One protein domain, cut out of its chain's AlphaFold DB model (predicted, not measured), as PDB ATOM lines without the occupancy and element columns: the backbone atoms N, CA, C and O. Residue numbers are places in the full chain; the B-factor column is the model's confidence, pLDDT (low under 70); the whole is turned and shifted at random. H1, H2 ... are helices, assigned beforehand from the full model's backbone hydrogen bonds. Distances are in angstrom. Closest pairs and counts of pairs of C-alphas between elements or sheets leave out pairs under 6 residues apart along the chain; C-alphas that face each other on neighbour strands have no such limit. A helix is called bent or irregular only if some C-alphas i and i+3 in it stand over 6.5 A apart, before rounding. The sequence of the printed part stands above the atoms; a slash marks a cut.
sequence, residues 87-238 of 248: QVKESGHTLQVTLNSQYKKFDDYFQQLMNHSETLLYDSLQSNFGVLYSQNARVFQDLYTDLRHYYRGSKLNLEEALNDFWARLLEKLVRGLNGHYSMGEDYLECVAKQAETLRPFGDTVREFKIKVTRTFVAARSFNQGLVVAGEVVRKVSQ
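AT A GLANCE: This is residues 87 to 238 of the 248 residues of the protein "Glypican-1" of Bagarius yarrelli (UniProt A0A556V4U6). A long rod in which the two longest helices, H1 and H6, run side by side in opposite directions near the two ends of the printed part, while toward the other end of the rod the helical hairpin of H3 and H4 joins them. Together these four make an up-and-down bundle, each helix running against the one before it in the chain; the short H2 lies at the turn from H1 to H3, and H5 is set steeply to H4 at the far end. The printed part has 152 residues, with six named helices in the order H1 to H6 and no named strand, and its class is all helix. The whole is loose, with a radius of gyration of the C-alphas of 21.2 A, and spans 76 by 31 by 22 A.

IN THESE COORDINATES: H1, residues 87 to 129, begins with C-alpha 87 at (-7.580, -34.316, -23.845) and is 62.4 A long. H2 is residues 131 to 134. H3, residues 137 to 151, is 21.6 A long, and H4, residues 158 to 177, is 28.4 A long, beginning with C-alpha 158 at (-44.701, -30.648, -0.450). H5, residues 185 to 198, is only just irregular: C-alphas 193 and 196 are 6.9 A apart. H6, residues 204 to 236, is 47.1 A long and ends with C-alpha 236 at (-14.225, -38.986, -13.843).

HOW THE PARTS SIT: In the bundle, H1 with residues 92 to 110 touches H6 at a shallow tilt of 19 degrees, opposite ways; their closest C-alphas, of Gln 96 and Gly 230, are 5.2 A apart. H1 and H2 touch only at the corner, and only just, with 3 pairs of C-alphas within 8 A; the closest are those of Gln 126 and Tyr 133, 6.0 A apart. H1 and H3 only just touch, also with 3 such pairs, the closest being Glu 118 and Tyr 144 at 7.1 A. H3 and H4 form a hairpin at a shallow tilt of 4 degrees, with the C-alphas of Leu 143 and Phe 165 closest at 6.4 A. H4 touches H6 at the C-alphas of Leu 162 and Lys 209, 6.6 A apart. H4 and H5 only just touch, with 3 pairs within 8 A, at a steep tilt of 66 degrees. H1 and H4 are apart. Every O i to N i+4 pair is within hydrogen-bond range in H1, H3, H4 and H6, and 8 of 10 are in H5; H2 is too short for such a pair.

THE WHOLE: The C-alphas farthest apart, of Gln 87 and His 180, are 76.5 A apart, while those of Gln 87 and Gln 238 are 11.6 A apart. The printed part has no cut. The links from H3 to H4 and from H4 to H5 are short, and the other three are tight. The mean pLDDT of the printed part is 92.7, and no printed residue is under 70.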
ATOM      1  N   GLN A  87      -6.400 -34.277 -22.974       92.69
ATOM      2  CA  GLN A  87      -7.580 -34.316 -23.845       92.69
ATOM      3  C   GLN A  87      -8.859 -34.751 -23.110       92.69
ATOM      4  O   GLN A  87      -9.935 -34.184 -23.337       92.69
ATOM      5  N   VAL A  88      -8.764 -35.733 -22.208       92.50
ATOM      6  CA  VAL A  88      -9.886 -36.165 -21.358       92.50
ATOM      7  C   VAL A  88     -10.313 -35.043 -20.417       92.50
ATOM      8  O   VAL A  88     -11.512 -34.796 -20.265       92.50
ATOM      9  N   LYS A  89      -9.355 -34.332 -19.812       92.19
ATOM     10  CA  LYS A  89      -9.638 -33.174 -18.954       92.19
ATOM     11  C   LYS A  89     -10.330 -32.058 -19.724       92.19
ATOM     12  O   LYS A  89     -11.335 -31.550 -19.236       92.19
ATOM     13  N   GLU A  90      -9.848 -31.720 -20.916       94.38
ATOM     14  CA  GLU A  90     -10.439 -30.662 -21.743       94.38
ATOM     15  C   GLU A  90     -11.866 -31.011 -22.187       94.38
ATOM     16  O   GLU A  90     -12.793 -30.205 -22.069       94.38
ATOM     17  N   SER A  91     -12.078 -32.260 -22.610       94.94
ATOM     18  CA  SER A  91     -13.409 -32.763 -22.968       94.94
ATOM     19  C   SER A  91     -14.357 -32.744 -21.764       94.94
ATOM     20  O   SER A  91     -15.507 -32.311 -21.868       94.94
ATOM     21  N   GLY A  92     -13.866 -33.161 -20.591       95.19
ATOM     22  CA  GLY A  92     -14.616 -33.118 -19.337       95.19
ATOM     23  C   GLY A  92     -14.942 -31.693 -18.884       95.19
ATOM     24  O   GLY A  92     -16.047 -31.444 -18.400       95.19
ATOM     25  N   HIS A  93     -14.020 -30.746 -19.065       94.81
ATOM     26  CA  HIS A  93     -14.239 -29.331 -18.775       94.81
ATOM     27  C   HIS A  93     -15.309 -28.734 -19.696       94.81
ATOM     28  O   HIS A  93     -16.264 -28.127 -19.213       94.81
ATOM     29  N   THR A  94     -15.215 -28.985 -21.003       96.50
ATOM     30  CA  THR A  94     -16.216 -28.538 -21.984       96.50
ATOM     31  C   THR A  94     -17.612 -29.047 -21.617       96.50
ATOM     32  O   THR A  94     -18.566 -28.268 -21.553       96.50
ATOM     33  N   LEU A  95     -17.730 -30.336 -21.285       96.75
ATOM     34  CA  LEU A  95     -18.999 -30.931 -20.873       96.75
ATOM     35  C   LEU A  95     -19.537 -30.321 -19.567       96.75
ATOM     36  O   LEU A  95     -20.734 -30.049 -19.470       96.75
ATOM     37  N   GLN A  96     -18.677 -30.052 -18.580       96.19
ATOM     38  CA  GLN A  96     -19.075 -29.360 -17.345       96.19
ATOM     39  C   GLN A  96     -19.616 -27.955 -17.615       96.19
ATOM     40  O   GLN A  96     -20.641 -27.577 -17.045       96.19
ATOM     41  N   VAL A  97     -18.968 -27.187 -18.498       96.56
ATOM     42  CA  VAL A  97     -19.434 -25.847 -18.887       96.56
ATOM     43  C   VAL A  97     -20.823 -25.928 -19.520       96.56
ATOM     44  O   VAL A  97     -21.712 -25.157 -19.149       96.56
ATOM     45  N   THR A  98     -21.048 -26.890 -20.417       97.50
ATOM     46  CA  THR A  98     -22.365 -27.113 -21.026       97.50
ATOM     47  C   THR A  98     -23.416 -27.489 -19.985       97.50
ATOM     48  O   THR A  98     -24.473 -26.861 -19.944       97.50
ATOM     49  N   LEU A  99     -23.136 -28.460 -19.110       97.69
ATOM     50  CA  LEU A  99     -24.071 -28.894 -18.066       97.69
ATOM     51  C   LEU A  99     -24.437 -27.749 -17.116       97.69
ATOM     52  O   LEU A  99     -25.614 -27.543 -16.828       97.69
ATOM     53  N   ASN A 100     -23.453 -26.951 -16.695       96.75
ATOM     54  CA  ASN A 100     -23.684 -25.787 -15.843       96.75
ATOM     55  C   ASN A 100     -24.495 -24.693 -16.560       96.75
ATOM     56  O   ASN A 100     -25.344 -24.042 -15.957       96.75
ATOM     57  N   SER A 101     -24.275 -24.492 -17.863       97.75
ATOM     58  CA  SER A 101     -25.098 -23.572 -18.656       97.75
ATOM     59  C   SER A 101     -26.556 -24.031 -18.718       97.75
ATOM     60  O   SER A 101     -27.460 -23.221 -18.524       97.75
ATOM     61  N   GLN A 102     -26.791 -25.329 -18.932       97.56
ATOM     62  CA  GLN A 102     -28.140 -25.900 -18.958       97.56
ATOM     63  C   GLN A 102     -28.820 -25.823 -17.588       97.56
ATOM     64  O   GLN A 102     -29.993 -25.464 -17.526       97.56
ATOM     65  N   TYR A 103     -28.071 -26.081 -16.509       97.31
ATOM     66  CA  TYR A 103     -28.516 -25.886 -15.127       97.31
ATOM     67  C   TYR A 103     -29.035 -24.459 -14.923       97.31
ATOM     68  O   TYR A 103     -30.202 -24.278 -14.590       97.31
ATOM     69  N   LYS A 104     -28.207 -23.444 -15.216       97.44
ATOM     70  CA  LYS A 104     -28.571 -22.032 -15.012       97.44
ATOM     71  C   LYS A 104     -29.798 -21.634 -15.825       97.44
ATOM     72  O   LYS A 104     -30.726 -21.056 -15.283       97.44
ATOM     73  N   LYS A 105     -29.832 -21.993 -17.112       98.06
ATOM     74  CA  LYS A 105     -30.965 -21.670 -17.992       98.06
ATOM     75  C   LYS A 105     -32.274 -22.271 -17.493       98.06
ATOM     76  O   LYS A 105     -33.297 -21.594 -17.515       98.06
ATOM     77  N   PHE A 106     -32.250 -23.539 -17.083       97.81
ATOM     78  CA  PHE A 106     -33.444 -24.197 -16.568       97.81
ATOM     79  C   PHE A 106     -33.874 -23.599 -15.227       97.81
ATOM     80  O   PHE A 106     -35.062 -23.361 -15.018       97.81
ATOM     81  N   ASP A 107     -32.911 -23.326 -14.347       97.62
ATOM     82  CA  ASP A 107     -33.168 -22.735 -13.041       97.62
ATOM     83  C   ASP A 107     -33.789 -21.337 -13.143       97.62
ATOM     84  O   ASP A 107     -34.821 -21.069 -12.523       97.62
ATOM     85  N   ASP A 108     -33.221 -20.480 -13.990       97.94
ATOM     86  CA  ASP A 108     -33.741 -19.144 -14.271       97.94
ATOM     87  C   ASP A 108     -35.146 -19.217 -14.877       97.94
ATOM     88  O   ASP A 108     -36.054 -18.510 -14.434       97.94
ATOM     89  N   TYR A 109     -35.356 -20.107 -15.854       97.88
ATOM     90  CA  TYR A 109     -36.663 -20.315 -16.477       97.88
ATOM     91  C   TYR A 109     -37.724 -20.723 -15.449       97.88
ATOM     92  O   TYR A 109     -38.799 -20.126 -15.400       97.88
ATOM     93  N   PHE A 110     -37.436 -21.722 -14.610       97.75
ATOM     94  CA  PHE A 110     -38.410 -22.228 -13.647       97.75
ATOM     95  C   PHE A 110     -38.719 -21.191 -12.556       97.75
ATOM     96  O   PHE A 110     -39.875 -21.028 -12.163       97.75
ATOM     97  N   GLN A 111     -37.717 -20.428 -12.108       96.56
ATOM     98  CA  GLN A 111     -37.927 -19.319 -11.174       96.56
ATOM     99  C   GLN A 111     -38.769 -18.192 -11.785       96.56
ATOM    100  O   GLN A 111     -39.688 -17.696 -11.131       96.56
ATOM    101  N   GLN A 112     -38.511 -17.817 -13.039       97.88
ATOM    102  CA  GLN A 112     -39.327 -16.834 -13.755       97.88
ATOM    103  C   GLN A 112     -40.766 -17.319 -13.940       97.88
ATOM    104  O   GLN A 112     -41.694 -16.546 -13.713       97.88
ATOM    105  N   LEU A 113     -40.962 -18.597 -14.276       97.56
ATOM    106  CA  LEU A 113     -42.285 -19.204 -14.401       97.56
ATOM    107  C   LEU A 113     -43.073 -19.117 -13.086       97.56
ATOM    108  O   LEU A 113     -44.237 -18.726 -13.098       97.56
ATOM    109  N   MET A 114     -42.438 -19.431 -11.949       96.56
ATOM    110  CA  MET A 114     -43.072 -19.308 -10.631       96.56
ATOM    111  C   MET A 114     -43.443 -17.860 -10.301       96.56
ATOM    112  O   MET A 114     -44.563 -17.605  -9.867       96.56
ATOM    113  N   ASN A 115     -42.530 -16.913 -10.530       97.31
ATOM    114  CA  ASN A 115     -42.786 -15.495 -10.266       97.31
ATOM    115  C   ASN A 115     -43.924 -14.965 -11.144       97.31
ATOM    116  O   ASN A 115     -44.823 -14.292 -10.651       97.31
ATOM    117  N   HIS A 116     -43.922 -15.320 -12.428       98.12
ATOM    118  CA  HIS A 116     -44.976 -14.930 -13.352       98.12
ATOM    119  C   HIS A 116     -46.331 -15.528 -12.953       98.12
ATOM    120  O   HIS A 116     -47.334 -14.820 -12.950       98.12
ATOM    121  N   SER A 117     -46.358 -16.801 -12.548       97.44
ATOM    122  CA  SER A 117     -47.562 -17.457 -12.027       97.44
ATOM    123  C   SER A 117     -48.108 -16.760 -10.774       97.44
ATOM    124  O   SER A 117     -49.320 -16.588 -10.653       97.44
ATOM    125  N   GLU A 118     -47.240 -16.329  -9.853       97.25
ATOM    126  CA  GLU A 118     -47.651 -15.591  -8.649       97.25
ATOM    127  C   GLU A 118     -48.263 -14.231  -9.000       97.25
ATOM    128  O   GLU A 118     -49.328 -13.894  -8.484       97.25
ATOM    129  N   THR A 119     -47.646 -13.485  -9.922       97.25
ATOM    130  CA  THR A 119     -48.185 -12.205 -10.404       97.25
ATOM    131  C   THR A 119     -49.541 -12.385 -11.085       97.25
ATOM    132  O   THR A 119     -50.492 -11.696 -10.730       97.25
ATOM    133  N   LEU A 120     -49.673 -13.359 -11.992       96.94
ATOM    134  CA  LEU A 120     -50.943 -13.641 -12.668       96.94
ATOM    135  C   LEU A 120     -52.050 -14.039 -11.687       96.94
ATOM    136  O   LEU A 120     -53.207 -13.649 -11.867       96.94
ATOM    137  N   LEU A 121     -51.707 -14.813 -10.654       95.19
ATOM    138  CA  LEU A 121     -52.641 -15.189  -9.599       95.19
ATOM    139  C   LEU A 121     -53.083 -13.964  -8.799       95.19
ATOM    140  O   LEU A 121     -54.281 -13.803  -8.570       95.19
ATOM    141  N   TYR A 122     -52.145 -13.100  -8.409       94.62
ATOM    142  CA  TYR A 122     -52.451 -11.850  -7.719       94.62
ATOM    143  C   TYR A 122     -53.396 -10.977  -8.553       94.62
ATOM    144  O   TYR A 122     -54.473 -10.636  -8.072       94.62
ATOM    145  N   ASP A 123     -53.054 -10.696  -9.811       95.62
ATOM    146  CA  ASP A 123     -53.850  -9.829 -10.689       95.62
ATOM    147  C   ASP A 123     -55.266 -10.386 -10.893       95.62
ATOM    148  O   ASP A 123     -56.265  -9.672 -10.756       95.62
ATOM    149  N   SER A 124     -55.366 -11.694 -11.150       95.31
ATOM    150  CA  SER A 124     -56.648 -12.366 -11.379       95.31
ATOM    151  C   SER A 124     -57.517 -12.392 -10.121       95.31
ATOM    152  O   SER A 124     -58.717 -12.122 -10.194       95.31
ATOM    153  N   LEU A 125     -56.953 -12.725  -8.957       93.44
ATOM    154  CA  LEU A 125     -57.730 -12.817  -7.720       93.44
ATOM    155  C   LEU A 125     -58.081 -11.441  -7.160       93.44
ATOM    156  O   LEU A 125     -59.202 -11.250  -6.689       93.44
ATOM    157  N   GLN A 126     -57.177 -10.468  -7.267       94.50
ATOM    158  CA  GLN A 126     -57.448  -9.087  -6.887       94.50
ATOM    159  C   GLN A 126     -58.582  -8.499  -7.736       94.50
ATOM    160  O   GLN A 126     -59.482  -7.869  -7.182       94.50
ATOM    161  N   SER A 127     -58.591  -8.745  -9.052       94.62
ATOM    162  CA  SER A 127     -59.655  -8.257  -9.939       94.62
ATOM    163  C   SER A 127     -61.014  -8.913  -9.672       94.62
ATOM    164  O   SER A 127     -62.036  -8.249  -9.814       94.62
ATOM    165  N   ASN A 128     -61.049 -10.202  -9.317       92.19
ATOM    166  CA  ASN A 128     -62.306 -10.949  -9.165       92.19
ATOM    167  C   ASN A 128     -62.881 -10.910  -7.741       92.19
ATOM    168  O   ASN A 128     -64.096 -10.917  -7.570       92.19
ATOM    169  N   PHE A 129     -62.024 -10.882  -6.717       89.25
ATOM    170  CA  PHE A 129     -62.428 -11.016  -5.311       89.25
ATOM    171  C   PHE A 129     -62.100  -9.785  -4.457       89.25
ATOM    172  O   PHE A 129     -62.559  -9.697  -3.316       89.25
ATOM    173  N   GLY A 130     -61.330  -8.828  -4.987       91.25
ATOM    174  CA  GLY A 130     -61.057  -7.539  -4.354       91.25
ATOM    175  C   GLY A 130     -60.620  -7.660  -2.894       91.25
ATOM    176  O   GLY A 130     -59.589  -8.250  -2.578       91.25
ATOM    177  N   VAL A 131     -61.434  -7.103  -1.992       88.31
ATOM    178  CA  VAL A 131     -61.146  -7.043  -0.549       88.31
ATOM    179  C   VAL A 131     -61.038  -8.432   0.093       88.31
ATOM    180  O   VAL A 131     -60.217  -8.627   0.988       88.31
ATOM    181  N   LEU A 132     -61.814  -9.420  -0.371       86.69
ATOM    182  CA  LEU A 132     -61.753 -10.780   0.176       86.69
ATOM    183  C   LEU A 132     -60.383 -11.421  -0.084       86.69
ATOM    184  O   LEU A 132     -59.848 -12.118   0.781       86.69
ATOM    185  N   TYR A 133     -59.802 -11.163  -1.259       90.88
ATOM    186  CA  TYR A 133     -58.452 -11.610  -1.576       90.88
ATOM    187  C   TYR A 133     -57.407 -10.821  -0.786       90.88
ATOM    188  O   TYR A 133     -56.559 -11.438  -0.147       90.88
ATOM    189  N   SER A 134     -57.477  -9.486  -0.758       90.38
ATOM    190  CA  SER A 134     -56.444  -8.669  -0.105       90.38
ATOM    191  C   SER A 134     -56.292  -8.973   1.392       90.38
ATOM    192  O   SER A 134     -55.172  -9.005   1.899       90.38
ATOM    193  N   GLN A 135     -57.387  -9.298   2.087       89.56
ATOM    194  CA  GLN A 135     -57.367  -9.724   3.494       89.56
ATOM    195  C   GLN A 135     -56.694 -11.087   3.721       89.56
ATOM    196  O   GLN A 135     -56.211 -11.365   4.818       89.56
ATOM    197  N   ASN A 136     -56.652 -11.940   2.695       91.69
ATOM    198  CA  ASN A 136     -56.163 -13.318   2.772       91.69
ATOM    199  C   ASN A 136     -54.957 -13.585   1.857       91.69
ATOM    200  O   ASN A 136     -54.511 -14.728   1.750       91.69
ATOM    201  N   ALA A 137     -54.389 -12.545   1.237       93.19
ATOM    202  CA  ALA A 137     -53.314 -12.648   0.249       93.19
ATOM    203  C   ALA A 137     -52.090 -13.403   0.787       93.19
ATOM    204  O   ALA A 137     -51.438 -14.144   0.050       93.19
ATOM    205  N   ARG A 138     -51.836 -13.291   2.098       94.44
ATOM    206  CA  ARG A 138     -50.747 -13.991   2.784       94.44
ATOM    207  C   ARG A 138     -50.804 -15.513   2.612       94.44
ATOM    208  O   ARG A 138     -49.762 -16.124   2.440       94.44
ATOM    209  N   VAL A 139     -51.995 -16.118   2.571       95.62
ATOM    210  CA  VAL A 139     -52.148 -17.576   2.376       95.62
ATOM    211  C   VAL A 139     -51.555 -18.018   1.032       95.62
ATOM    212  O   VAL A 139     -50.928 -19.069   0.940       95.62
ATOM    213  N   PHE A 140     -51.709 -17.195  -0.008       95.69
ATOM    214  CA  PHE A 140     -51.153 -17.467  -1.333       95.69
ATOM    215  C   PHE A 140     -49.649 -17.175  -1.396       95.69
ATOM    216  O   PHE A 140     -48.904 -17.953  -1.986       95.69
ATOM    217  N   GLN A 141     -49.188 -16.092  -0.765       95.88
ATOM    218  CA  GLN A 141     -47.761 -15.745  -0.696       95.88
ATOM    219  C   GLN A 141     -46.945 -16.811   0.053       95.88
ATOM    220  O   GLN A 141     -45.859 -17.194  -0.390       95.88
ATOM    221  N   ASP A 142     -47.484 -17.323   1.163       96.69
ATOM    222  CA  ASP A 142     -46.869 -18.399   1.943       96.69
ATOM    223  C   ASP A 142     -46.762 -19.678   1.088       96.69
ATOM    224  O   ASP A 142     -45.685 -20.264   1.002       96.69
ATOM    225  N   LEU A 143     -47.812 -20.038   0.331       97.38
ATOM    226  CA  LEU A 143     -47.768 -21.168  -0.611       97.38
ATOM    227  C   LEU A 143     -46.634 -21.025  -1.640       97.38
ATOM    228  O   LEU A 143     -45.852 -21.955  -1.830       97.38
ATOM    229  N   TYR A 144     -46.514 -19.881  -2.321       97.31
ATOM    230  CA  TYR A 144     -45.428 -19.681  -3.292       97.31
ATOM    231  C   TYR A 144     -44.045 -19.687  -2.630       97.31
ATOM    232  O   TYR A 144     -43.063 -20.119  -3.240       97.31
ATOM    233  N   THR A 145     -43.955 -19.243  -1.379       96.62
ATOM    234  CA  THR A 145     -42.730 -19.322  -0.578       96.62
ATOM    235  C   THR A 145     -42.348 -20.776  -0.302       96.62
ATOM    236  O   THR A 145     -41.210 -21.169  -0.582       96.62
ATOM    237  N   ASP A 146     -43.299 -21.609   0.117       97.06
ATOM    238  CA  ASP A 146     -43.092 -23.043   0.339       97.06
ATOM    239  C   ASP A 146     -42.704 -23.779  -0.948       97.06
ATOM    240  O   ASP A 146     -41.768 -24.584  -0.952       97.06
ATOM    241  N   LEU A 147     -43.347 -23.446  -2.074       97.50
ATOM    242  CA  LEU A 147     -43.009 -23.984  -3.394       97.50
ATOM    243  C   LEU A 147     -41.564 -23.649  -3.802       97.50
ATOM    244  O   LEU A 147     -40.821 -24.528  -4.252       97.50
ATOM    245  N   ARG A 148     -41.124 -22.402  -3.590       96.38
ATOM    246  CA  ARG A 148     -39.733 -21.979  -3.841       96.38
ATOM    247  C   ARG A 148     -38.748 -22.700  -2.926       96.38
ATOM    248  O   ARG A 148     -37.687 -23.122  -3.386       96.38
ATOM    249  N   HIS A 149     -39.076 -22.854  -1.644       95.81
ATOM    250  CA  HIS A 149     -38.242 -23.591  -0.696       95.81
ATOM    251  C   HIS A 149     -38.114 -25.064  -1.078       95.81
ATOM    252  O   HIS A 149     -37.002 -25.596  -1.109       95.81
ATOM    253  N   TYR A 150     -39.226 -25.709  -1.431       96.38
ATOM    254  CA  TYR A 150     -39.221 -27.085  -1.909       96.38
ATOM    255  C   TYR A 150     -38.329 -27.244  -3.142       96.38
ATOM    256  O   TYR A 150     -37.482 -28.138  -3.176       96.38
ATOM    257  N   TYR A 151     -38.482 -26.362  -4.133       96.12
ATOM    258  CA  TYR A 151     -37.691 -26.391  -5.360       96.12
ATOM    259  C   TYR A 151     -36.184 -26.221  -5.094       96.12
ATOM    260  O   TYR A 151     -35.382 -26.996  -5.611       96.12
ATOM    261  N   ARG A 152     -35.798 -25.288  -4.210       93.62
ATOM    262  CA  ARG A 152     -34.394 -25.039  -3.820       93.62
ATOM    263  C   ARG A 152     -33.739 -26.164  -3.020       93.62
ATOM    264  O   ARG A 152     -32.539 -26.114  -2.770       93.62
ATOM    265  N   GLY A 153     -34.499 -27.176  -2.615       90.38
ATOM    266  CA  GLY A 153     -33.947 -28.348  -1.952       90.38
ATOM    267  C   GLY A 153     -34.250 -28.460  -0.461       90.38
ATOM    268  O   GLY A 153     -33.739 -29.387   0.168       90.38
ATOM    269  N   SER A 154     -35.085 -27.584   0.113       89.06
ATOM    270  CA  SER A 154     -35.494 -27.694   1.518       89.06
ATOM    271  C   SER A 154     -36.123 -29.062   1.813       89.06
ATOM    272  O   SER A 154     -36.764 -29.673   0.947       89.06
ATOM    273  N   LYS A 155     -35.976 -29.540   3.058       88.75
ATOM    274  CA  LYS A 155     -36.625 -30.763   3.585       88.75
ATOM    275  C   LYS A 155     -38.121 -30.551   3.879       88.75
ATOM    276  O   LYS A 155     -38.646 -31.071   4.854       88.75
ATOM    277  N   LEU A 156     -38.779 -29.737   3.062       91.31
ATOM    278  CA  LEU A 156     -40.192 -29.427   3.183       91.31
ATOM    279  C   LEU A 156     -41.005 -30.567   2.563       91.31
ATOM    280  O   LEU A 156     -40.684 -31.036   1.466       91.31
ATOM    281  N   ASN A 157     -42.050 -31.010   3.257       94.44
ATOM    282  CA  ASN A 157     -43.000 -31.970   2.716       94.44
ATOM    283  C   ASN A 157     -44.011 -31.233   1.828       94.44
ATOM    284  O   ASN A 157     -44.891 -30.532   2.320       94.44
ATOM    285  N   LEU A 158     -43.860 -31.368   0.507       95.56
ATOM    286  CA  LEU A 158     -44.701 -30.648  -0.450       95.56
ATOM    287  C   LEU A 158     -46.178 -31.017  -0.309       95.56
ATOM    288  O   LEU A 158     -47.034 -30.155  -0.455       95.56
ATOM    289  N   GLU A 159     -46.493 -32.280  -0.031       94.69
ATOM    290  CA  GLU A 159     -47.888 -32.686   0.110       94.69
ATOM    291  C   GLU A 159     -48.549 -32.036   1.330       94.69
ATOM    292  O   GLU A 159     -49.680 -31.561   1.230       94.69
ATOM    293  N   GLU A 160     -47.826 -31.974   2.446       95.38
ATOM    294  CA  GLU A 160     -48.274 -31.329   3.679       95.38
ATOM    295  C   GLU A 160     -48.482 -29.826   3.483       95.38
ATOM    296  O   GLU A 160     -49.563 -29.331   3.772       95.38
ATOM    297  N   ALA A 161     -47.528 -29.120   2.867       96.38
ATOM    298  CA  ALA A 161     -47.685 -27.692   2.578       96.38
ATOM    299  C   ALA A 161     -48.889 -27.396   1.664       96.38
ATOM    300  O   ALA A 161     -49.608 -26.417   1.860       96.38
ATOM    301  N   LEU A 162     -49.155 -28.264   0.679       96.44
ATOM    302  CA  LEU A 162     -50.339 -28.132  -0.172       96.44
ATOM    303  C   LEU A 162     -51.633 -28.390   0.613       96.44
ATOM    304  O   LEU A 162     -52.619 -27.691   0.388       96.44
ATOM    305  N   ASN A 163     -51.649 -29.370   1.520       93.62
ATOM    306  CA  ASN A 163     -52.800 -29.626   2.393       93.62
ATOM    307  C   ASN A 163     -53.068 -28.435   3.320       93.62
ATOM    308  O   ASN A 163     -54.202 -27.958   3.386       93.62
ATOM    309  N   ASP A 164     -52.023 -27.920   3.962       94.12
ATOM    310  CA  ASP A 164     -52.086 -26.770   4.861       94.12
ATOM    311  C   ASP A 164     -52.604 -25.520   4.153       94.12
ATOM    312  O   ASP A 164     -53.446 -24.804   4.698       94.12
ATOM    313  N   PHE A 165     -52.159 -25.271   2.917       95.75
ATOM    314  CA  PHE A 165     -52.678 -24.182   2.091       95.75
ATOM    315  C   PHE A 165     -54.200 -24.275   1.921       95.75
ATOM    316  O   PHE A 165     -54.910 -23.304   2.190       95.75
ATOM    317  N   TRP A 166     -54.716 -25.437   1.510       93.50
ATOM    318  CA  TRP A 166     -56.152 -25.614   1.276       93.50
ATOM    319  C   TRP A 166     -56.970 -25.569   2.567       93.50
ATOM    320  O   TRP A 166     -58.064 -25.000   2.564       93.50
ATOM    321  N   ALA A 167     -56.442 -26.106   3.668       91.38
ATOM    322  CA  ALA A 167     -57.080 -26.036   4.979       91.38
ATOM    323  C   ALA A 167     -57.202 -24.582   5.464       91.38
ATOM    324  O   ALA A 167     -58.295 -24.127   5.806       91.38
ATOM    325  N   ARG A 168     -56.104 -23.816   5.401       92.06
ATOM    326  CA  ARG A 168     -56.086 -22.390   5.764       92.06
ATOM    327  C   ARG A 168     -56.996 -21.570   4.859       92.06
ATOM    328  O   ARG A 168     -57.724 -20.708   5.344       92.06
ATOM    329  N   LEU A 169     -56.981 -21.834   3.551       92.50
ATOM    330  CA  LEU A 169     -57.841 -21.136   2.600       92.50
ATOM    331  C   LEU A 169     -59.323 -21.396   2.893       92.50
ATOM    332  O   LEU A 169     -60.108 -20.450   2.902       92.50
ATOM    333  N   LEU A 170     -59.700 -22.646   3.179       90.81
ATOM    334  CA  LEU A 170     -61.069 -22.992   3.557       90.81
ATOM    335  C   LEU A 170     -61.508 -22.239   4.813       90.81
ATOM    336  O   LEU A 170     -62.559 -21.604   4.803       90.81
ATOM    337  N   GLU A 171     -60.691 -22.269   5.867       88.69
ATOM    338  CA  GLU A 171     -60.998 -21.583   7.124       88.69
ATOM    339  C   GLU A 171     -61.218 -20.078   6.898       88.69
ATOM    340  O   GLU A 171     -62.211 -19.504   7.355       88.69
ATOM    341  N   LYS A 172     -60.322 -19.434   6.138       88.75
ATOM    342  CA  LYS A 172     -60.414 -18.004   5.823       88.75
ATOM    343  C   LYS A 172     -61.639 -17.657   4.984       88.75
ATOM    344  O   LYS A 172     -62.290 -16.653   5.269       88.75
ATOM    345  N   LEU A 173     -61.983 -18.478   3.993       88.25
ATOM    346  CA  LEU A 173     -63.174 -18.259   3.170       88.25
ATOM    347  C   LEU A 173     -64.461 -18.449   3.970       88.25
ATOM    348  O   LEU A 173     -65.369 -17.631   3.856       88.25
ATOM    349  N   VAL A 174     -64.532 -19.468   4.827       86.75
ATOM    350  CA  VAL A 174     -65.705 -19.717   5.678       86.75
ATOM    351  C   VAL A 174     -65.927 -18.558   6.644       86.75
ATOM    352  O   VAL A 174     -67.056 -18.075   6.753       86.75
ATOM    353  N   ARG A 175     -64.859 -18.053   7.278       86.88
ATOM    354  CA  ARG A 175     -64.914 -16.848   8.120       86.88
ATOM    355  C   ARG A 175     -65.314 -15.602   7.325       86.88
ATOM    356  O   ARG A 175     -66.151 -14.838   7.790       86.88
ATOM    357  N   GLY A 176     -64.737 -15.407   6.138       84.25
ATOM    358  CA  GLY A 176     -64.989 -14.232   5.300       84.25
ATOM    359  C   GLY A 176     -66.415 -14.164   4.749       84.25
ATOM    360  O   GLY A 176     -67.020 -13.096   4.749       84.25
ATOM    361  N   LEU A 177     -66.975 -15.299   4.324       82.75
ATOM    362  CA  LEU A 177     -68.326 -15.377   3.757       82.75
ATOM    363  C   LEU A 177     -69.424 -15.301   4.825       82.75
ATOM    364  O   LEU A 177     -70.513 -14.808   4.547       82.75
ATOM    365  N   ASN A 178     -69.143 -15.757   6.048       81.31
ATOM    366  CA  ASN A 178     -70.116 -15.806   7.142       81.31
ATOM    367  C   ASN A 178     -69.768 -14.829   8.276       81.31
ATOM    368  O   ASN A 178     -70.034 -15.117   9.441       81.31
ATOM    369  N   GLY A 179     -69.194 -13.665   7.953       73.00
ATOM    370  CA  GLY A 179     -68.698 -12.691   8.938       73.00
ATOM    371  C   GLY A 179     -69.737 -12.173   9.948       73.00
ATOM    372  O   GLY A 179     -69.364 -11.604  10.970       73.00
ATOM    373  N   HIS A 180     -71.031 -12.399   9.704       73.44
ATOM    374  CA  HIS A 180     -72.121 -12.093  10.637       73.44
ATOM    375  C   HIS A 180     -72.250 -13.094  11.801       73.44
ATOM    376  O   HIS A 180     -72.923 -12.789  12.783       73.44
ATOM    377  N   TYR A 181     -71.617 -14.267  11.709       76.50
ATOM    378  CA  TYR A 181     -71.655 -15.309  12.733       76.50
ATOM    379  C   TYR A 181     -70.307 -15.417  13.450       76.50
ATOM    380  O   TYR A 181     -69.257 -15.563  12.823       76.50
ATOM    381  N   SER A 182     -70.331 -15.415  14.786       73.50
ATOM    382  CA  SER A 182     -69.152 -15.744  15.588       73.50
ATOM    383  C   SER A 182     -68.885 -17.252  15.520       73.50
ATOM    384  O   SER A 182     -69.463 -18.032  16.278       73.50
ATOM    385  N   MET A 183     -68.027 -17.678  14.595       77.88
ATOM    386  CA  MET A 183     -67.581 -19.073  14.508       77.88
ATOM    387  C   MET A 183     -66.373 -19.294  15.424       77.88
ATOM    388  O   MET A 183     -65.278 -18.785  15.155       77.88
ATOM    389  N   GLY A 184     -66.593 -20.036  16.513       80.88
ATOM    390  CA  GLY A 184     -65.530 -20.521  17.400       80.88
ATOM    391  C   GLY A 184     -64.653 -21.589  16.735       80.88
ATOM    392  O   GLY A 184     -64.982 -22.075  15.650       80.88
ATOM    393  N   GLU A 185     -63.541 -21.957  17.378       82.19
ATOM    394  CA  GLU A 185     -62.630 -23.000  16.869       82.19
ATOM    395  C   GLU A 185     -63.340 -24.339  16.648       82.19
ATOM    396  O   GLU A 185     -63.191 -24.915  15.574       82.19
ATOM    397  N   ASP A 186     -64.199 -24.767  17.577       85.00
ATOM    398  CA  ASP A 186     -64.939 -26.036  17.483       85.00
ATOM    399  C   ASP A 186     -65.767 -26.150  16.191       85.00
ATOM    400  O   ASP A 186     -65.876 -27.217  15.579       85.00
ATOM    401  N   TYR A 187     -66.342 -25.031  15.738       85.19
ATOM    402  CA  TYR A 187     -67.110 -24.998  14.497       85.19
ATOM    403  C   TYR A 187     -66.204 -25.181  13.278       85.19
ATOM    404  O   TYR A 187     -66.554 -25.896  12.344       85.19
ATOM    405  N   LEU A 188     -65.021 -24.568  13.282       84.50
ATOM    406  CA  LEU A 188     -64.077 -24.678  12.172       84.50
ATOM    407  C   LEU A 188     -63.371 -26.027  12.143       84.50
ATOM    408  O   LEU A 188     -63.113 -26.540  11.058       84.50
ATOM    409  N   GLU A 189     -63.149 -26.644  13.300       85.56
ATOM    410  CA  GLU A 189     -62.699 -28.030  13.377       85.56
ATOM    411  C   GLU A 189     -63.755 -28.978  12.781       85.56
ATOM    412  O   GLU A 189     -63.425 -29.885  12.017       85.56
ATOM    413  N   CYS A 190     -65.041 -28.737  13.059       86.94
ATOM    414  CA  CYS A 190     -66.142 -29.463  12.424       86.94
ATOM    415  C   CYS A 190     -66.157 -29.263  10.898       86.94
ATOM    416  O   CYS A 190     -66.236 -30.234  10.142       86.94
ATOM    417  N   VAL A 191     -66.004 -28.022  10.425       86.06
ATOM    418  CA  VAL A 191     -65.907 -27.711   8.989       86.06
ATOM    419  C   VAL A 191     -64.717 -28.422   8.345       86.06
ATOM    420  O   VAL A 191     -64.868 -28.998   7.268       86.06
ATOM    421  N   ALA A 192     -63.556 -28.434   9.003       85.00
ATOM    422  CA  ALA A 192     -62.369 -29.134   8.525       85.00
ATOM    423  C   ALA A 192     -62.613 -30.648   8.410       85.00
ATOM    424  O   ALA A 192     -62.309 -31.232   7.371       85.00
ATOM    425  N   LYS A 193     -63.248 -31.273   9.414       86.50
ATOM    426  CA  LYS A 193     -63.641 -32.697   9.375       86.50
ATOM    427  C   LYS A 193     -64.598 -33.006   8.227       86.50
ATOM    428  O   LYS A 193     -64.523 -34.069   7.618       86.50
ATOM    429  N   GLN A 194     -65.489 -32.073   7.911       87.50
ATOM    430  CA  GLN A 194     -66.494 -32.253   6.871       87.50
ATOM    431  C   GLN A 194     -65.980 -31.894   5.459       87.50
ATOM    432  O   GLN A 194     -66.625 -32.233   4.460       87.50
ATOM    433  N   ALA A 195     -64.812 -31.253   5.348       86.31
ATOM    434  CA  ALA A 195     -64.252 -30.763   4.090       86.31
ATOM    435  C   ALA A 195     -63.996 -31.877   3.062       86.31
ATOM    436  O   ALA A 195     -64.235 -31.670   1.870       86.31
ATOM    437  N   GLU A 196     -63.562 -33.063   3.503       83.44
ATOM    438  CA  GLU A 196     -63.329 -34.207   2.608       83.44
ATOM    439  C   GLU A 196     -64.625 -34.725   1.973       83.44
ATOM    440  O   GLU A 196     -64.651 -35.065   0.786       83.44
ATOM    441  N   THR A 197     -65.709 -34.741   2.750       87.75
ATOM    442  CA  THR A 197     -67.026 -35.220   2.315       87.75
ATOM    443  C   THR A 197     -67.725 -34.199   1.425       87.75
ATOM    444  O   THR A 197     -68.262 -34.557   0.380       87.75
ATOM    445  N   LEU A 198     -67.723 -32.920   1.821       86.81
ATOM    446  CA  LEU A 198     -68.439 -31.864   1.097       86.81
ATOM    447  C   LEU A 198     -67.688 -31.343  -0.123       86.81
ATOM    448  O   LEU A 198     -68.322 -30.779  -1.008       86.81
ATOM    449  N   ARG A 199     -66.359 -31.507  -0.170       89.31
ATOM    450  CA  ARG A 199     -65.494 -31.014  -1.252       89.31
ATOM    451  C   ARG A 199     -65.845 -29.573  -1.657       89.31
ATOM    452  O   ARG A 199     -66.254 -29.342  -2.794       89.31
ATOM    453  N   PRO A 200     -65.660 -28.580  -0.766       88.56
ATOM    454  CA  PRO A 200     -66.078 -27.193  -1.012       88.56
ATOM    455  C   PRO A 200     -65.435 -26.563  -2.261       88.56
ATOM    456  O   PRO A 200     -65.994 -25.644  -2.849       88.56
ATOM    457  N   PHE A 201     -64.284 -27.079  -2.696       90.06
ATOM    458  CA  PHE A 201     -63.579 -26.659  -3.914       90.06
ATOM    459  C   PHE A 201     -63.716 -27.658  -5.081       90.06
ATOM    460  O   PHE A 201     -63.007 -27.549  -6.087       90.06
ATOM    461  N   GLY A 202     -64.582 -28.663  -4.942       91.88
ATOM    462  CA  GLY A 202     -64.727 -29.769  -5.883       91.88
ATOM    463  C   GLY A 202     -63.425 -30.550  -6.082       91.88
ATOM    464  O   GLY A 202     -62.616 -30.708  -5.165       91.88
ATOM    465  N   ASP A 203     -63.204 -31.021  -7.308       92.31
ATOM    466  CA  ASP A 203     -62.000 -31.779  -7.673       92.31
ATOM    467  C   ASP A 203     -60.753 -30.896  -7.877       92.31
ATOM    468  O   ASP A 203     -59.638 -31.414  -7.988       92.31
ATOM    469  N   THR A 204     -60.910 -29.566  -7.842       93.31
ATOM    470  CA  THR A 204     -59.829 -28.586  -8.035       93.31
ATOM    471  C   THR A 204     -58.656 -28.828  -7.089       93.31
ATOM    472  O   THR A 204     -57.510 -28.831  -7.531       93.31
ATOM    473  N   VAL A 205     -58.924 -29.097  -5.805       92.75
ATOM    474  CA  VAL A 205     -57.891 -29.372  -4.785       92.75
ATOM    475  C   VAL A 205     -57.040 -30.572  -5.189       92.75
ATOM    476  O   VAL A 205     -55.810 -30.513  -5.175       92.75
ATOM    477  N   ARG A 206     -57.694 -31.670  -5.584       93.38
ATOM    478  CA  ARG A 206     -57.026 -32.917  -5.961       93.38
ATOM    479  C   ARG A 206     -56.209 -32.738  -7.233       93.38
ATOM    480  O   ARG A 206     -55.049 -33.153  -7.275       93.38
ATOM    481  N   GLU A 207     -56.793 -32.132  -8.262       95.94
ATOM    482  CA  GLU A 207     -56.088 -31.876  -9.517       95.94
ATOM    483  C   GLU A 207     -54.883 -30.962  -9.320       95.94
ATOM    484  O   GLU A 207     -53.804 -31.249  -9.843       95.94
ATOM    485  N   PHE A 208     -55.061 -29.889  -8.549       95.88
ATOM    486  CA  PHE A 208     -54.004 -28.957  -8.200       95.88
ATOM    487  C   PHE A 208     -52.857 -29.684  -7.500       95.88
ATOM    488  O   PHE A 208     -51.728 -29.617  -7.980       95.88
ATOM    489  N   LYS A 209     -53.148 -30.459  -6.443       95.94
ATOM    490  CA  LYS A 209     -52.135 -31.252  -5.732       95.94
ATOM    491  C   LYS A 209     -51.354 -32.152  -6.690       95.94
ATOM    492  O   LYS A 209     -50.131 -32.089  -6.728       95.94
ATOM    493  N   ILE A 210     -52.041 -32.941  -7.519       96.88
ATOM    494  CA  ILE A 210     -51.384 -33.873  -8.451       96.88
ATOM    495  C   ILE A 210     -50.486 -33.129  -9.448       96.88
ATOM    496  O   ILE A 210     -49.340 -33.533  -9.664       96.88
ATOM    497  N   LYS A 211     -50.996 -32.060 -10.070       97.12
ATOM    498  CA  LYS A 211     -50.268 -31.289 -11.087       97.12
ATOM    499  C   LYS A 211     -49.055 -30.585 -10.478       97.12
ATOM    500  O   LYS A 211     -47.962 -30.681 -11.033       97.12
ATOM    501  N   VAL A 212     -49.224 -29.932  -9.328       97.06
ATOM    502  CA  VAL A 212     -48.145 -29.217  -8.637       97.06
ATOM    503  C   VAL A 212     -47.082 -30.193  -8.150       97.06
ATOM    504  O   VAL A 212     -45.915 -30.021  -8.488       97.06
ATOM    505  N   THR A 213     -47.459 -31.270  -7.456       97.06
ATOM    506  CA  THR A 213     -46.489 -32.263  -6.974       97.06
ATOM    507  C   THR A 213     -45.673 -32.854  -8.116       97.06
ATOM    508  O   THR A 213     -44.446 -32.858  -8.047       97.06
ATOM    509  N   ARG A 214     -46.319 -33.302  -9.201       97.31
ATOM    510  CA  ARG A 214     -45.605 -33.886 -10.349       97.31
ATOM    511  C   ARG A 214     -44.643 -32.893 -10.992       97.31
ATOM    512  O   ARG A 214     -43.496 -33.251 -11.246       97.31
ATOM    513  N   THR A 215     -45.088 -31.660 -11.222       97.44
ATOM    514  CA  THR A 215     -44.268 -30.619 -11.852       97.44
ATOM    515  C   THR A 215     -43.064 -30.253 -10.990       97.44
ATOM    516  O   THR A 215     -41.943 -30.229 -11.489       97.44
ATOM    517  N   PHE A 216     -43.264 -30.016  -9.691       97.38
ATOM    518  CA  PHE A 216     -42.184 -29.602  -8.796       97.38
ATOM    519  C   PHE A 216     -41.182 -30.722  -8.524       97.38
ATOM    520  O   PHE A 216     -39.980 -30.459  -8.506       97.38
ATOM    521  N   VAL A 217     -41.646 -31.967  -8.365       96.31
ATOM    522  CA  VAL A 217     -40.754 -33.132  -8.257       96.31
ATOM    523  C   VAL A 217     -39.924 -33.266  -9.532       96.31
ATOM    524  O   VAL A 217     -38.702 -33.337  -9.451       96.31
ATOM    525  N   ALA A 218     -40.556 -33.230 -10.710       97.25
ATOM    526  CA  ALA A 218     -39.851 -33.364 -11.983       97.25
ATOM    527  C   ALA A 218     -38.823 -32.243 -12.202       97.25
ATOM    528  O   ALA A 218     -37.674 -32.530 -12.534       97.25
ATOM    529  N   ALA A 219     -39.203 -30.983 -11.973       97.12
ATOM    530  CA  ALA A 219     -38.313 -29.837 -12.139       97.12
ATOM    531  C   ALA A 219     -37.122 -29.892 -11.172       97.12
ATOM    532  O   ALA A 219     -35.977 -29.720 -11.590       97.12
ATOM    533  N   ARG A 220     -37.374 -30.200  -9.892       95.69
ATOM    534  CA  ARG A 220     -36.322 -30.362  -8.882       95.69
ATOM    535  C   ARG A 220     -35.378 -31.504  -9.245       95.69
ATOM    536  O   ARG A 220     -34.166 -31.308  -9.233       95.69
ATOM    537  N   SER A 221     -35.909 -32.677  -9.592       96.56
ATOM    538  CA  SER A 221     -35.099 -33.842  -9.960       96.56
ATOM    539  C   SER A 221     -34.280 -33.605 -11.226       96.56
ATOM    540  O   SER A 221     -33.115 -33.991 -11.268       96.56
ATOM    541  N   PHE A 222     -34.849 -32.945 -12.236       96.88
ATOM    542  CA  PHE A 222     -34.124 -32.583 -13.452       96.88
ATOM    543  C   PHE A 222     -32.952 -31.650 -13.142       96.88
ATOM    544  O   PHE A 222     -31.818 -31.918 -13.542       96.88
ATOM    545  N   ASN A 223     -33.209 -30.596 -12.365       95.25
ATOM    546  CA  ASN A 223     -32.190 -29.624 -12.003       95.25
ATOM    547  C   ASN A 223     -31.066 -30.260 -11.154       95.25
ATOM    548  O   ASN A 223     -29.881 -30.150 -11.473       95.25
ATOM    549  N   GLN A 224     -31.432 -31.044 -10.134       95.56
ATOM    550  CA  GLN A 224     -30.481 -31.827  -9.338       95.56
ATOM    551  C   GLN A 224     -29.679 -32.817 -10.194       95.56
ATOM    552  O   GLN A 224     -28.479 -32.982  -9.982       95.56
ATOM    553  N   GLY A 225     -30.314 -33.444 -11.186       97.12
ATOM    554  CA  GLY A 225     -29.655 -34.344 -12.128       97.12
ATOM    555  C   GLY A 225     -28.544 -33.659 -12.923       97.12
ATOM    556  O   GLY A 225     -27.470 -34.238 -13.076       97.12
ATOM    557  N   LEU A 226     -28.752 -32.412 -13.363       96.94
ATOM    558  CA  LEU A 226     -27.724 -31.625 -14.056       96.94
ATOM    559  C   LEU A 226     -26.524 -31.314 -13.152       96.94
ATOM    560  O   LEU A 226     -25.380 -31.429 -13.595       96.94
ATOM    561  N   VAL A 227     -26.774 -30.978 -11.882       95.50
ATOM    562  CA  VAL A 227     -25.709 -30.737 -10.892       95.50
ATOM    563  C   VAL A 227     -24.892 -32.008 -10.662       95.50
ATOM    564  O   VAL A 227     -23.669 -31.991 -10.804       95.50
ATOM    565  N   VAL A 228     -25.561 -33.130 -10.378       96.88
ATOM    566  CA  VAL A 228     -24.894 -34.417 -10.135       96.88
ATOM    567  C   VAL A 228     -24.124 -34.876 -11.372       96.88
ATOM    568  O   VAL A 228     -22.989 -35.332 -11.247       96.88
ATOM    569  N   ALA A 229     -24.683 -34.714 -12.575       96.81
ATOM    570  CA  ALA A 229     -23.982 -35.025 -13.816       96.81
ATOM    571  C   ALA A 229     -22.680 -34.216 -13.943       96.81
ATOM    572  O   ALA A 229     -21.633 -34.786 -14.252       96.81
ATOM    573  N   GLY A 230     -22.715 -32.915 -13.638       95.88
ATOM    574  CA  GLY A 230     -21.521 -32.067 -13.624       95.88
ATOM    575  C   GLY A 230     -20.460 -32.555 -12.632       95.88
ATOM    576  O   GLY A 230     -19.279 -32.645 -12.974       95.88
ATOM    577  N   GLU A 231     -20.873 -32.947 -11.424       94.56
ATOM    578  CA  GLU A 231     -19.964 -33.507 -10.418       94.56
ATOM    579  C   GLU A 231     -19.340 -34.838 -10.844       94.56
ATOM    580  O   GLU A 231     -18.151 -35.066 -10.600       94.56
ATOM    581  N   VAL A 232     -20.122 -35.721 -11.469       96.50
ATOM    582  CA  VAL A 232     -19.638 -37.009 -11.978       96.50
ATOM    583  C   VAL A 232     -18.595 -36.780 -13.063       96.50
ATOM    584  O   VAL A 232     -17.505 -37.341 -12.967       96.50
ATOM    585  N   VAL A 233     -18.871 -35.910 -14.037       95.44
ATOM    586  CA  VAL A 233     -17.910 -35.568 -15.098       95.44
ATOM    587  C   VAL A 233     -16.614 -35.028 -14.495       95.44
ATOM    588  O   VAL A 233     -15.535 -35.477 -14.876       95.44
ATOM    589  N   ARG A 234     -16.708 -34.140 -13.497       91.62
ATOM    590  CA  ARG A 234     -15.543 -33.591 -12.791       91.62
ATOM    591  C   ARG A 234     -14.712 -34.662 -12.089       91.62
ATOM    592  O   ARG A 234     -13.488 -34.583 -12.093       91.62
ATOM    593  N   LYS A 235     -15.356 -35.637 -11.446       91.94
ATOM    594  CA  LYS A 235     -14.662 -36.733 -10.755       91.94
ATOM    595  C   LYS A 235     -14.009 -37.691 -11.751       91.94
ATOM    596  O   LYS A 235     -12.857 -38.062 -11.566       91.94
ATOM    597  N   VAL A 236     -14.719 -38.055 -12.818       91.44
ATOM    598  CA  VAL A 236     -14.225 -38.986 -13.843       91.44
ATOM    599  C   VAL A 236     -13.055 -38.385 -14.623       91.44
ATOM    600  O   VAL A 236     -12.074 -39.079 -14.867       91.44
ATOM    601  N   SER A 237     -13.089 -37.086 -14.935       89.44
ATOM    602  CA  SER A 237     -11.997 -36.410 -15.651       89.44
ATOM    603  C   SER A 237     -10.704 -36.264 -14.832       89.44
ATOM    604  O   SER A 237      -9.698 -35.793 -15.355       89.44
ATOM    605  N   GLN A 238     -10.725 -36.616 -13.542       85.50
ATOM    606  CA  GLN A 238      -9.569 -36.578 -12.638       85.50
ATOM    607  C   GLN A 238      -8.937 -37.961 -12.415       85.50
ATOM    608  O   GLN A 238      -7.932 -38.058 -11.712       85.50
TER     609      GLN A 238